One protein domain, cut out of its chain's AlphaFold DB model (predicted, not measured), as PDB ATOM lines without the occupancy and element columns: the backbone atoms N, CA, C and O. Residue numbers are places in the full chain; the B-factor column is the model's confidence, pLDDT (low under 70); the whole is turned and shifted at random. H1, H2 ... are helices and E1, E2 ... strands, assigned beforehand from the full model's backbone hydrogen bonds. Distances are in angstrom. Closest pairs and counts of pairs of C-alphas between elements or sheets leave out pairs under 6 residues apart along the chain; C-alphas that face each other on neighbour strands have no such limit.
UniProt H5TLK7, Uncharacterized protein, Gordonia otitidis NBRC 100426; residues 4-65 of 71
ATOM      1  N   SER A   4      95.381 132.104 141.907       85.75
ATOM      2  CA  SER A   4      95.854 132.292 143.268       85.75
ATOM      3  C   SER A   4      96.632 131.060 143.717       85.75
ATOM      4  O   SER A   4      96.323 129.933 143.316       85.75
ATOM      5  N   ILE A   5      97.653 131.280 144.541       87.88
ATOM      6  CA  ILE A   5      98.362 130.197 145.218       87.88
ATOM      7  C   ILE A   5      97.535 129.800 146.438       87.88
ATOM      8  O   ILE A   5      97.055 130.657 147.184       87.88
ATOM      9  N   VAL A   6      97.367 128.498 146.635       88.44
ATOM     10  CA  VAL A   6      96.735 127.949 147.830       88.44
ATOM     11  C   VAL A   6      97.624 126.894 148.467       88.44
ATOM     12  O   VAL A   6      98.373 126.189 147.786       88.44
ATOM     13  N   GLU A   7      97.507 126.787 149.781       89.19
ATOM     14  CA  GLU A   7      98.135 125.749 150.586       89.19
ATOM     15  C   GLU A   7      97.068 124.784 151.101       89.19
ATOM     16  O   GLU A   7      96.004 125.203 151.549       89.19
ATOM     17  N   CYS A   8      97.348 123.485 151.022       88.81
ATOM     18  CA  CYS A   8      96.553 122.420 151.623       88.81
ATOM     19  C   CYS A   8      96.878 122.218 153.100       88.81
ATOM     20  O   CYS A   8      98.021 122.349 153.522       88.81
ATOM     21  N   SER A   9      95.918 121.660 153.835       87.56
ATOM     22  CA  SER A   9      96.093 121.202 155.217       87.56
ATOM     23  C   SER A   9      97.223 120.203 155.459       87.56
ATOM     24  O   SER A   9      97.657 120.045 156.595       87.56
ATOM     25  N   ARG A  10      97.705 119.526 154.415       86.19
ATOM     26  CA  ARG A  10      98.864 118.624 154.475       86.19
ATOM     27  C   ARG A  10     100.198 119.287 154.094       86.19
ATOM     28  O   ARG A  10     101.177 118.567 153.941       86.19
ATOM     29  N   GLY A  11     100.242 120.608 153.905       87.12
ATOM     30  CA  GLY A  11     101.465 121.356 153.571       87.12
ATOM     31  C   GLY A  11     101.859 121.312 152.089       87.12
ATOM     32  O   GLY A  11     103.032 121.434 151.751       87.12
ATOM     33  N   ALA A  12     100.897 121.085 151.191       86.94
ATOM     34  CA  ALA A  12     101.123 121.101 149.743       86.94
ATOM     35  C   ALA A  12     100.693 122.444 149.137       86.94
ATOM     36  O   ALA A  12      99.604 122.921 149.446       86.94
ATOM     37  N   TYR A  13     101.492 123.001 148.222       88.75
ATOM     38  CA  TYR A  13     101.199 124.262 147.532       88.75
ATOM     39  C   TYR A  13     100.859 124.018 146.065       88.75
ATOM     40  O   TYR A  13     101.564 123.287 145.367       88.75
ATOM     41  N   TYR A  14      99.791 124.642 145.578       87.75
ATOM     42  CA  TYR A  14      99.407 124.569 144.171       87.75
ATOM     43  C   TYR A  14      98.642 125.815 143.731       87.75
ATOM     44  O   TYR A  14      98.138 126.596 144.540       87.75
ATOM     45  N   SER A  15      98.561 126.006 142.419       87.00
ATOM     46  CA  SER A  15      97.834 127.116 141.815       87.00
ATOM     47  C   SER A  15      96.405 126.704 141.464       87.00
ATOM     48  O   SER A  15      96.156 125.647 140.871       87.00
ATOM     49  N   THR A  16      95.446 127.550 141.832       84.12
ATOM     50  CA  THR A  16      94.023 127.333 141.557       84.12
ATOM     51  C   THR A  16      93.368 128.606 141.033       84.12
ATOM     52  O   THR A  16      93.825 129.723 141.283       84.12
ATOM     53  N   ILE A  17      92.286 128.441 140.275       80.38
ATOM     54  CA  ILE A  17      91.458 129.565 139.846       80.38
ATOM     55  C   ILE A  17      90.526 129.890 141.013       80.38
ATOM     56  O   ILE A  17      89.522 129.211 141.249       80.38
ATOM     57  N   TRP A  18      90.881 130.922 141.772       74.12
ATOM     58  CA  TRP A  18      90.055 131.412 142.862       74.12
ATOM     59  C   TRP A  18      89.092 132.464 142.321       74.12
ATOM     60  O   TRP A  18      89.427 133.639 142.242       74.12
ATOM     61  N   VAL A  19      87.897 132.041 141.906       69.19
ATOM     62  CA  VAL A  19      86.849 132.988 141.501       69.19
ATOM     63  C   VAL A  19      86.083 133.424 142.751       69.19
ATOM     64  O   VAL A  19      85.295 132.624 143.275       69.19
ATOM     65  N   PRO A  20      86.284 134.653 143.264       58.06
ATOM     66  CA  PRO A  20      85.387 135.186 144.273       58.06
ATOM     67  C   PRO A  20      83.985 135.240 143.647       58.06
ATOM     68  O   PRO A  20      83.839 135.666 142.507       58.06
ATOM     69  N   LEU A  21      82.953 134.809 144.379       53.47
ATOM     70  CA  LEU A  21      81.522 134.961 144.039       53.47
ATOM     71  C   LEU A  21      80.831 133.873 143.183       53.47
ATOM     72  O   LEU A  21      79.604 133.851 143.171       53.47
ATOM     73  N   VAL A  22      81.518 132.909 142.552       53.66
ATOM     74  CA  VAL A  22      80.840 131.870 141.715       53.66
ATOM     75  C   VAL A  22      80.419 130.610 142.501       53.66
ATOM     76  O   VAL A  22      79.915 129.636 141.949       53.66
ATOM     77  N   SER A  23      80.539 130.609 143.832       45.81
ATOM     78  CA  SER A  23      79.990 129.525 144.655       45.81
ATOM     79  C   SER A  23      79.196 130.066 145.839       45.81
ATOM     80  O   SER A  23      79.759 130.534 146.827       45.81
ATOM     81  N   PHE A  24      77.870 129.923 145.752       44.22
ATOM     82  CA  PHE A  24      76.864 130.290 146.763       44.22
ATOM     83  C   PHE A  24      77.134 129.697 148.166       44.22
ATOM     84  O   PHE A  24      76.597 130.174 149.160       44.22
ATOM     85  N   LYS A  25      77.986 128.665 148.263       42.81
ATOM     86  CA  LYS A  25      78.399 128.016 149.522       42.81
ATOM     87  C   LYS A  25      79.754 128.500 150.060       42.81
ATOM     88  O   LYS A  25      79.993 128.373 151.256       42.81
ATOM     89  N   ALA A  26      80.628 129.051 149.212       48.56
ATOM     90  CA  ALA A  26      81.993 129.445 149.588       48.56
ATOM     91  C   ALA A  26      82.082 130.867 150.167       48.56
ATOM     92  O   ALA A  26      82.990 131.136 150.946       48.56
ATOM     93  N   LEU A  27      81.112 131.746 149.869       48.81
ATOM     94  CA  LEU A  27      81.074 133.111 150.419       48.81
ATOM     95  C   LEU A  27      81.105 133.155 151.957       48.81
ATOM     96  O   LEU A  27      81.503 134.161 152.529       48.81
ATOM     97  N   ARG A  28      80.678 132.078 152.632       47.28
ATOM     98  CA  ARG A  28      80.591 132.019 154.099       47.28
ATOM     99  C   ARG A  28      81.867 131.533 154.806       47.28
ATOM    100  O   ARG A  28      81.870 131.522 156.030       47.28
ATOM    101  N   LEU A  29      82.926 131.143 154.086       54.53
ATOM    102  CA  LEU A  29      84.160 130.577 154.673       54.53
ATOM    103  C   LEU A  29      85.425 131.441 154.468       54.53
ATOM    104  O   LEU A  29      86.523 131.006 154.808       54.53
ATOM    105  N   GLY A  30      85.294 132.675 153.967       67.19
ATOM    106  CA  GLY A  30      86.418 133.616 153.855       67.19
ATOM    107  C   GLY A  30      87.555 133.112 152.950       67.19
ATOM    108  O   GLY A  30      87.314 132.679 151.825       67.19
ATOM    109  N   ASN A  31      88.798 133.171 153.444       73.25
ATOM    110  CA  ASN A  31      90.026 132.819 152.710       73.25
ATOM    111  C   ASN A  31      90.329 131.306 152.682       73.25
ATOM    112  O   ASN A  31      91.389 130.916 152.191       73.25
ATOM    113  N   THR A  32      89.441 130.450 153.210       78.69
ATOM    114  CA  THR A  32      89.608 128.988 153.192       78.69
ATOM    115  C   THR A  32      88.506 128.290 152.396       78.69
ATOM    116  O   THR A  32      87.348 128.706 152.381       78.69
ATOM    117  N   ARG A  33      88.858 127.199 151.713       79.38
ATOM    118  CA  ARG A  33      87.951 126.395 150.895       79.38
ATOM    119  C   ARG A  33      88.322 124.922 150.986       79.38
ATOM    120  O   ARG A  33      89.483 124.582 151.107       79.38
ATOM    121  N   VAL A  34      87.345 124.025 150.893       81.88
ATOM    122  CA  VAL A  34      87.631 122.595 150.706       81.88
ATOM    123  C   VAL A  34      87.761 122.325 149.207       81.88
ATOM    124  O   VAL A  34      86.808 122.545 148.456       81.88
ATOM    125  N   GLN A  35      88.939 121.888 148.765       78.38
ATOM    126  CA  GLN A  35      89.247 121.552 147.371       78.38
ATOM    127  C   GLN A  35      89.939 120.188 147.283       78.38
ATOM    128  O   GLN A  35      90.432 119.656 148.279       78.38
ATOM    129  N   ARG A  36      89.950 119.589 146.090       81.38
ATOM    130  CA  ARG A  36      90.645 118.323 145.861       81.38
ATOM    131  C   ARG A  36      92.113 118.613 145.569       81.38
ATOM    132  O   ARG A  36      92.440 119.065 144.487       81.38
ATOM    133  N   CYS A  37      92.998 118.298 146.506       83.06
ATOM    134  CA  CYS A  37      94.428 118.489 146.310       83.06
ATOM    135  C   CYS A  37      94.913 117.696 145.078       83.06
ATOM    136  O   CYS A  37      94.730 116.475 145.059       83.06
ATOM    137  N   PRO A  38      95.563 118.320 144.077       82.12
ATOM    138  CA  PRO A  38      96.127 117.602 142.934       82.12
ATOM    139  C   PRO A  38      97.354 116.755 143.302       82.12
ATOM    140  O   PRO A  38      97.699 115.858 142.545       82.12
ATOM    141  N   ILE A  39      97.997 117.014 144.450       83.62
ATOM    142  CA  ILE A  39      99.175 116.264 144.920       83.62
ATOM    143  C   ILE A  39      98.761 114.974 145.639       83.62
ATOM    144  O   ILE A  39      99.252 113.897 145.322       83.62
ATOM    145  N   HIS A  40      97.835 115.061 146.599       82.88
ATOM    146  CA  HIS A  40      97.363 113.891 147.352       82.88
ATOM    147  C   HIS A  40      96.132 113.219 146.734       82.88
ATOM    148  O   HIS A  40      95.703 112.166 147.206       82.88
ATOM    149  N   HIS A  41      95.515 113.851 145.731       82.81
ATOM    150  CA  HIS A  41      94.254 113.453 145.102       82.81
ATOM    151  C   HIS A  41      93.065 113.295 146.067       82.81
ATOM    152  O   HIS A  41      92.061 112.671 145.706       82.81
ATOM    153  N   LYS A  42      93.143 113.899 147.261       84.69
ATOM    154  CA  LYS A  42      92.133 113.855 148.330       84.69
ATOM    155  C   LYS A  42      91.488 115.223 148.547       84.69
ATOM    156  O   LYS A  42      92.063 116.250 148.202       84.69
ATOM    157  N   TRP A  43      90.281 115.227 149.104       84.50
ATOM    158  CA  TRP A  43      89.608 116.455 149.524       84.50
ATOM    159  C   TRP A  43      90.245 116.982 150.801       84.50
ATOM    160  O   TRP A  43      90.304 116.278 151.807       84.50
ATOM    161  N   GLU A  44      90.716 118.217 150.748       87.31
ATOM    162  CA  GLU A  44      91.450 118.862 151.825       87.31
ATOM    163  C   GLU A  44      90.976 120.299 152.002       87.31
ATOM    164  O   GLU A  44      90.473 120.927 151.066       87.31
ATOM    165  N   LYS A  45      91.144 120.833 153.213       87.38
ATOM    166  CA  LYS A  45      90.985 122.270 153.436       87.38
ATOM    167  C   LYS A  45      92.202 122.967 152.854       87.38
ATOM    168  O   LYS A  45      93.328 122.549 153.106       87.38
ATOM    169  N   THR A  46      91.953 124.008 152.085       86.25
ATOM    170  CA  THR A  46      92.965 124.864 151.497       86.25
ATOM    171  C   THR A  46      92.709 126.310 151.861       86.25
ATOM    172  O   THR A  46      91.579 126.701 152.156       86.25
ATOM    173  N   TRP A  47      93.757 127.111 151.886       86.06
ATOM    174  CA  TRP A  47      93.670 128.539 152.158       86.06
ATOM    175  C   TRP A  47      94.536 129.312 151.184       86.06
ATOM    176  O   TRP A  47      95.537 128.807 150.676       86.06
ATOM    177  N   LEU A  48      94.102 130.534 150.892       86.56
ATOM    178  CA  LEU A  48      94.850 131.460 150.059       86.56
ATOM    179  C   LEU A  48      96.152 131.855 150.747       86.56
ATOM    180  O   LEU A  48      96.144 132.279 151.901       86.56
ATOM    181  N   VAL A  49      97.244 131.758 149.996       85.81
ATOM    182  CA  VAL A  49      98.566 132.208 150.424       85.81
ATOM    183  C   VAL A  49      99.034 133.293 149.467       85.81
ATOM    184  O   VAL A  49      98.885 133.172 148.247       85.81
ATOM    185  N   ALA A  50      99.577 134.375 150.024       84.69
ATOM    186  CA  ALA A  50     100.166 135.434 149.221       84.69
ATOM    187  C   ALA A  50     101.441 134.899 148.539       84.69
ATOM    188  O   ALA A  50     102.291 134.308 149.205       84.69
ATOM    189  N   PRO A  51     101.607 135.077 147.220       83.44
ATOM    190  CA  PRO A  51     102.800 134.601 146.526       83.44
ATOM    191  C   PRO A  51     104.081 135.274 147.040       83.44
ATOM    192  O   PRO A  51     105.136 134.651 146.999       83.44
ATOM    193  N   ASP A  52     103.980 136.499 147.559       84.50
ATOM    194  CA  ASP A  52     105.095 137.284 148.101       84.50
ATOM    195  C   ASP A  52     105.646 136.745 149.429       84.50
ATOM    196  O   ASP A  52     106.764 137.077 149.810       84.50
ATOM    197  N   THR A  53     104.886 135.906 150.142       86.00
ATOM    198  CA  THR A  53     105.341 135.282 151.397       86.00
ATOM    199  C   THR A  53     106.026 133.935 151.178       86.00
ATOM    200  O   THR A  53     106.491 133.328 152.139       86.00
ATOM    201  N   LEU A  54     106.043 133.426 149.943       84.75
ATOM    202  CA  LEU A  54     106.606 132.121 149.610       84.75
ATOM    203  C   LEU A  54     108.000 132.267 149.015       84.75
ATOM    204  O   LEU A  54     108.261 133.169 148.220       84.75
ATOM    205  N   GLU A  55     108.875 131.313 149.334       88.56
ATOM    206  CA  GLU A  55     110.151 131.209 148.638       88.56
ATOM    207  C   GLU A  55     109.930 131.034 147.127       88.56
ATOM    208  O   GLU A  55     109.023 130.301 146.706       88.56
ATOM    209  N   PRO A  56     110.771 131.660 146.286       86.81
ATOM    210  CA  PRO A  56     110.601 131.639 144.835       86.81
ATOM    211  C   PRO A  56     110.611 130.215 144.259       86.81
ATOM    212  O   PRO A  56     109.897 129.936 143.293       86.81
ATOM    213  N   GLU A  57     111.349 129.289 144.875       86.44
ATOM    214  CA  GLU A  57     111.368 127.874 144.487       86.44
ATOM    215  C   GLU A  57     110.035 127.165 144.760       86.44
ATOM    216  O   GLU A  57     109.534 126.408 143.920       86.44
ATOM    217  N   VAL A  58     109.425 127.429 145.920       85.94
ATOM    218  CA  VAL A  58     108.110 126.885 146.290       85.94
ATOM    219  C   VAL A  58     107.037 127.478 145.390       85.94
ATOM    220  O   VAL A  58     106.185 126.752 144.875       85.94
ATOM    221  N   LEU A  59     107.120 128.780 145.122       86.06
ATOM    222  CA  LEU A  59     106.210 129.479 144.226       86.06
ATOM    223  C   LEU A  59     106.269 128.914 142.798       86.06
ATOM    224  O   LEU A  59     105.226 128.698 142.176       86.06
ATOM    225  N   ALA A  60     107.468 128.634 142.279       86.25
ATOM    226  CA  ALA A  60     107.648 128.026 140.964       86.25
ATOM    227  C   ALA A  60     107.007 126.630 140.889       86.25
ATOM    228  O   ALA A  60     106.255 126.345 139.951       86.25
ATOM    229  N   LYS A  61     107.222 125.787 141.910       84.88
ATOM    230  CA  LYS A  61     106.591 124.459 142.014       84.88
ATOM    231  C   LYS A  61     105.067 124.563 142.116       84.88
ATOM    232  O   LYS A  61     104.357 123.890 141.373       84.88
ATOM    233  N   ALA A  62     104.559 125.467 142.947       86.62
ATOM    234  CA  ALA A  62     103.127 125.696 143.109       86.62
ATOM    235  C   ALA A  62     102.459 126.196 141.817       86.62
ATOM    236  O   ALA A  62     101.324 125.832 141.523       86.62
ATOM    237  N   ARG A  63     103.153 126.996 141.000       84.56
ATOM    238  CA  ARG A  63     102.664 127.432 139.675       84.56
ATOM    239  C   ARG A  63     102.701 126.317 138.626       84.56
ATOM    240  O   ARG A  63     101.870 126.313 137.711       84.56
ATOM    241  N   ALA A  64     103.647 125.386 138.745       85.56
ATOM    242  CA  ALA A  64     103.724 124.203 137.894       85.56
ATOM    243  C   ALA A  64     102.602 123.198 138.208       85.56
ATOM    244  O   ALA A  64     102.048 122.586 137.294       85.56
ATOM    245  N   THR A  65     102.209 123.066 139.478       83.94
ATOM    246  CA  THR A  65     101.120 122.181 139.906       83.94
ATOM    247  C   THR A  65      99.769 122.900 139.885       83.94
ATOM    248  O   THR A  65      99.564 123.913 140.551       83.94
TER     249      THR A  65
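Overview. This is residues 4 to 65 of the 71 residues of an uncharacterized protein of Gordonia otitidis NBRC 100426 (UniProt H5TLK7). A strongly twisted and curled sheet of four antiparallel strands, ordered E2, E1, E4, E3, has one short helix, H1, packed on its E2 edge. A long loop, residues 17 to 31, reaches away at the opposite end of the longest axis. The printed part has 62 residues, in the order E1, E2, E3, E4, H1; the class is mixed, helices and strands, with 30 residues in named elements, under half. It is compact, with a radius of gyration of the C-alphas of 11.4 A and spans of 35 by 24 by 16 A.

Arrangement. Inner strands E1, residues 4 to 8, and E4, residues 43 to 49, are antiparallel at 132 degrees, with N 7 and O 47 3.0 A apart. Edge strand E2, residues 13 to 16, forms a hairpin with E1; N 6 and O 14 are 2.9 A apart. The other edge strand, E3, residues 32 to 36, forms a hairpin with E4; N 46 and O 33 are 2.7 A apart. These N and O pairs are within hydrogen-bond range. H1, residues 56 to 64, is on the sheet over E2, at a height over the sheet of 8.2 A, and stands up from it at 44 degrees. Their closest C-alphas, of Tyr 14 and Ala 62, are 4.0 A apart. Every O i to N i+4 pair in H1 is within hydrogen-bond range.

Along the chain. E1 begins at C-alpha 4 (95.854, 132.292, 143.268) and measures 13.0 A, as does E3. E2 measures 9.8 A and E4 18.1 A. H1, 12.3 A, ends at C-alpha 64 (103.724, 124.203, 137.894).

Size, cuts and confidence. The farthest C-alphas, of Phe 24 and Glu 57, are 34.7 A apart. The printed part has no cut. The link from E2 to E3 is long; within it, residues 19 to 30 have pLDDT under 70. The mean pLDDT of the printed part is 78.5.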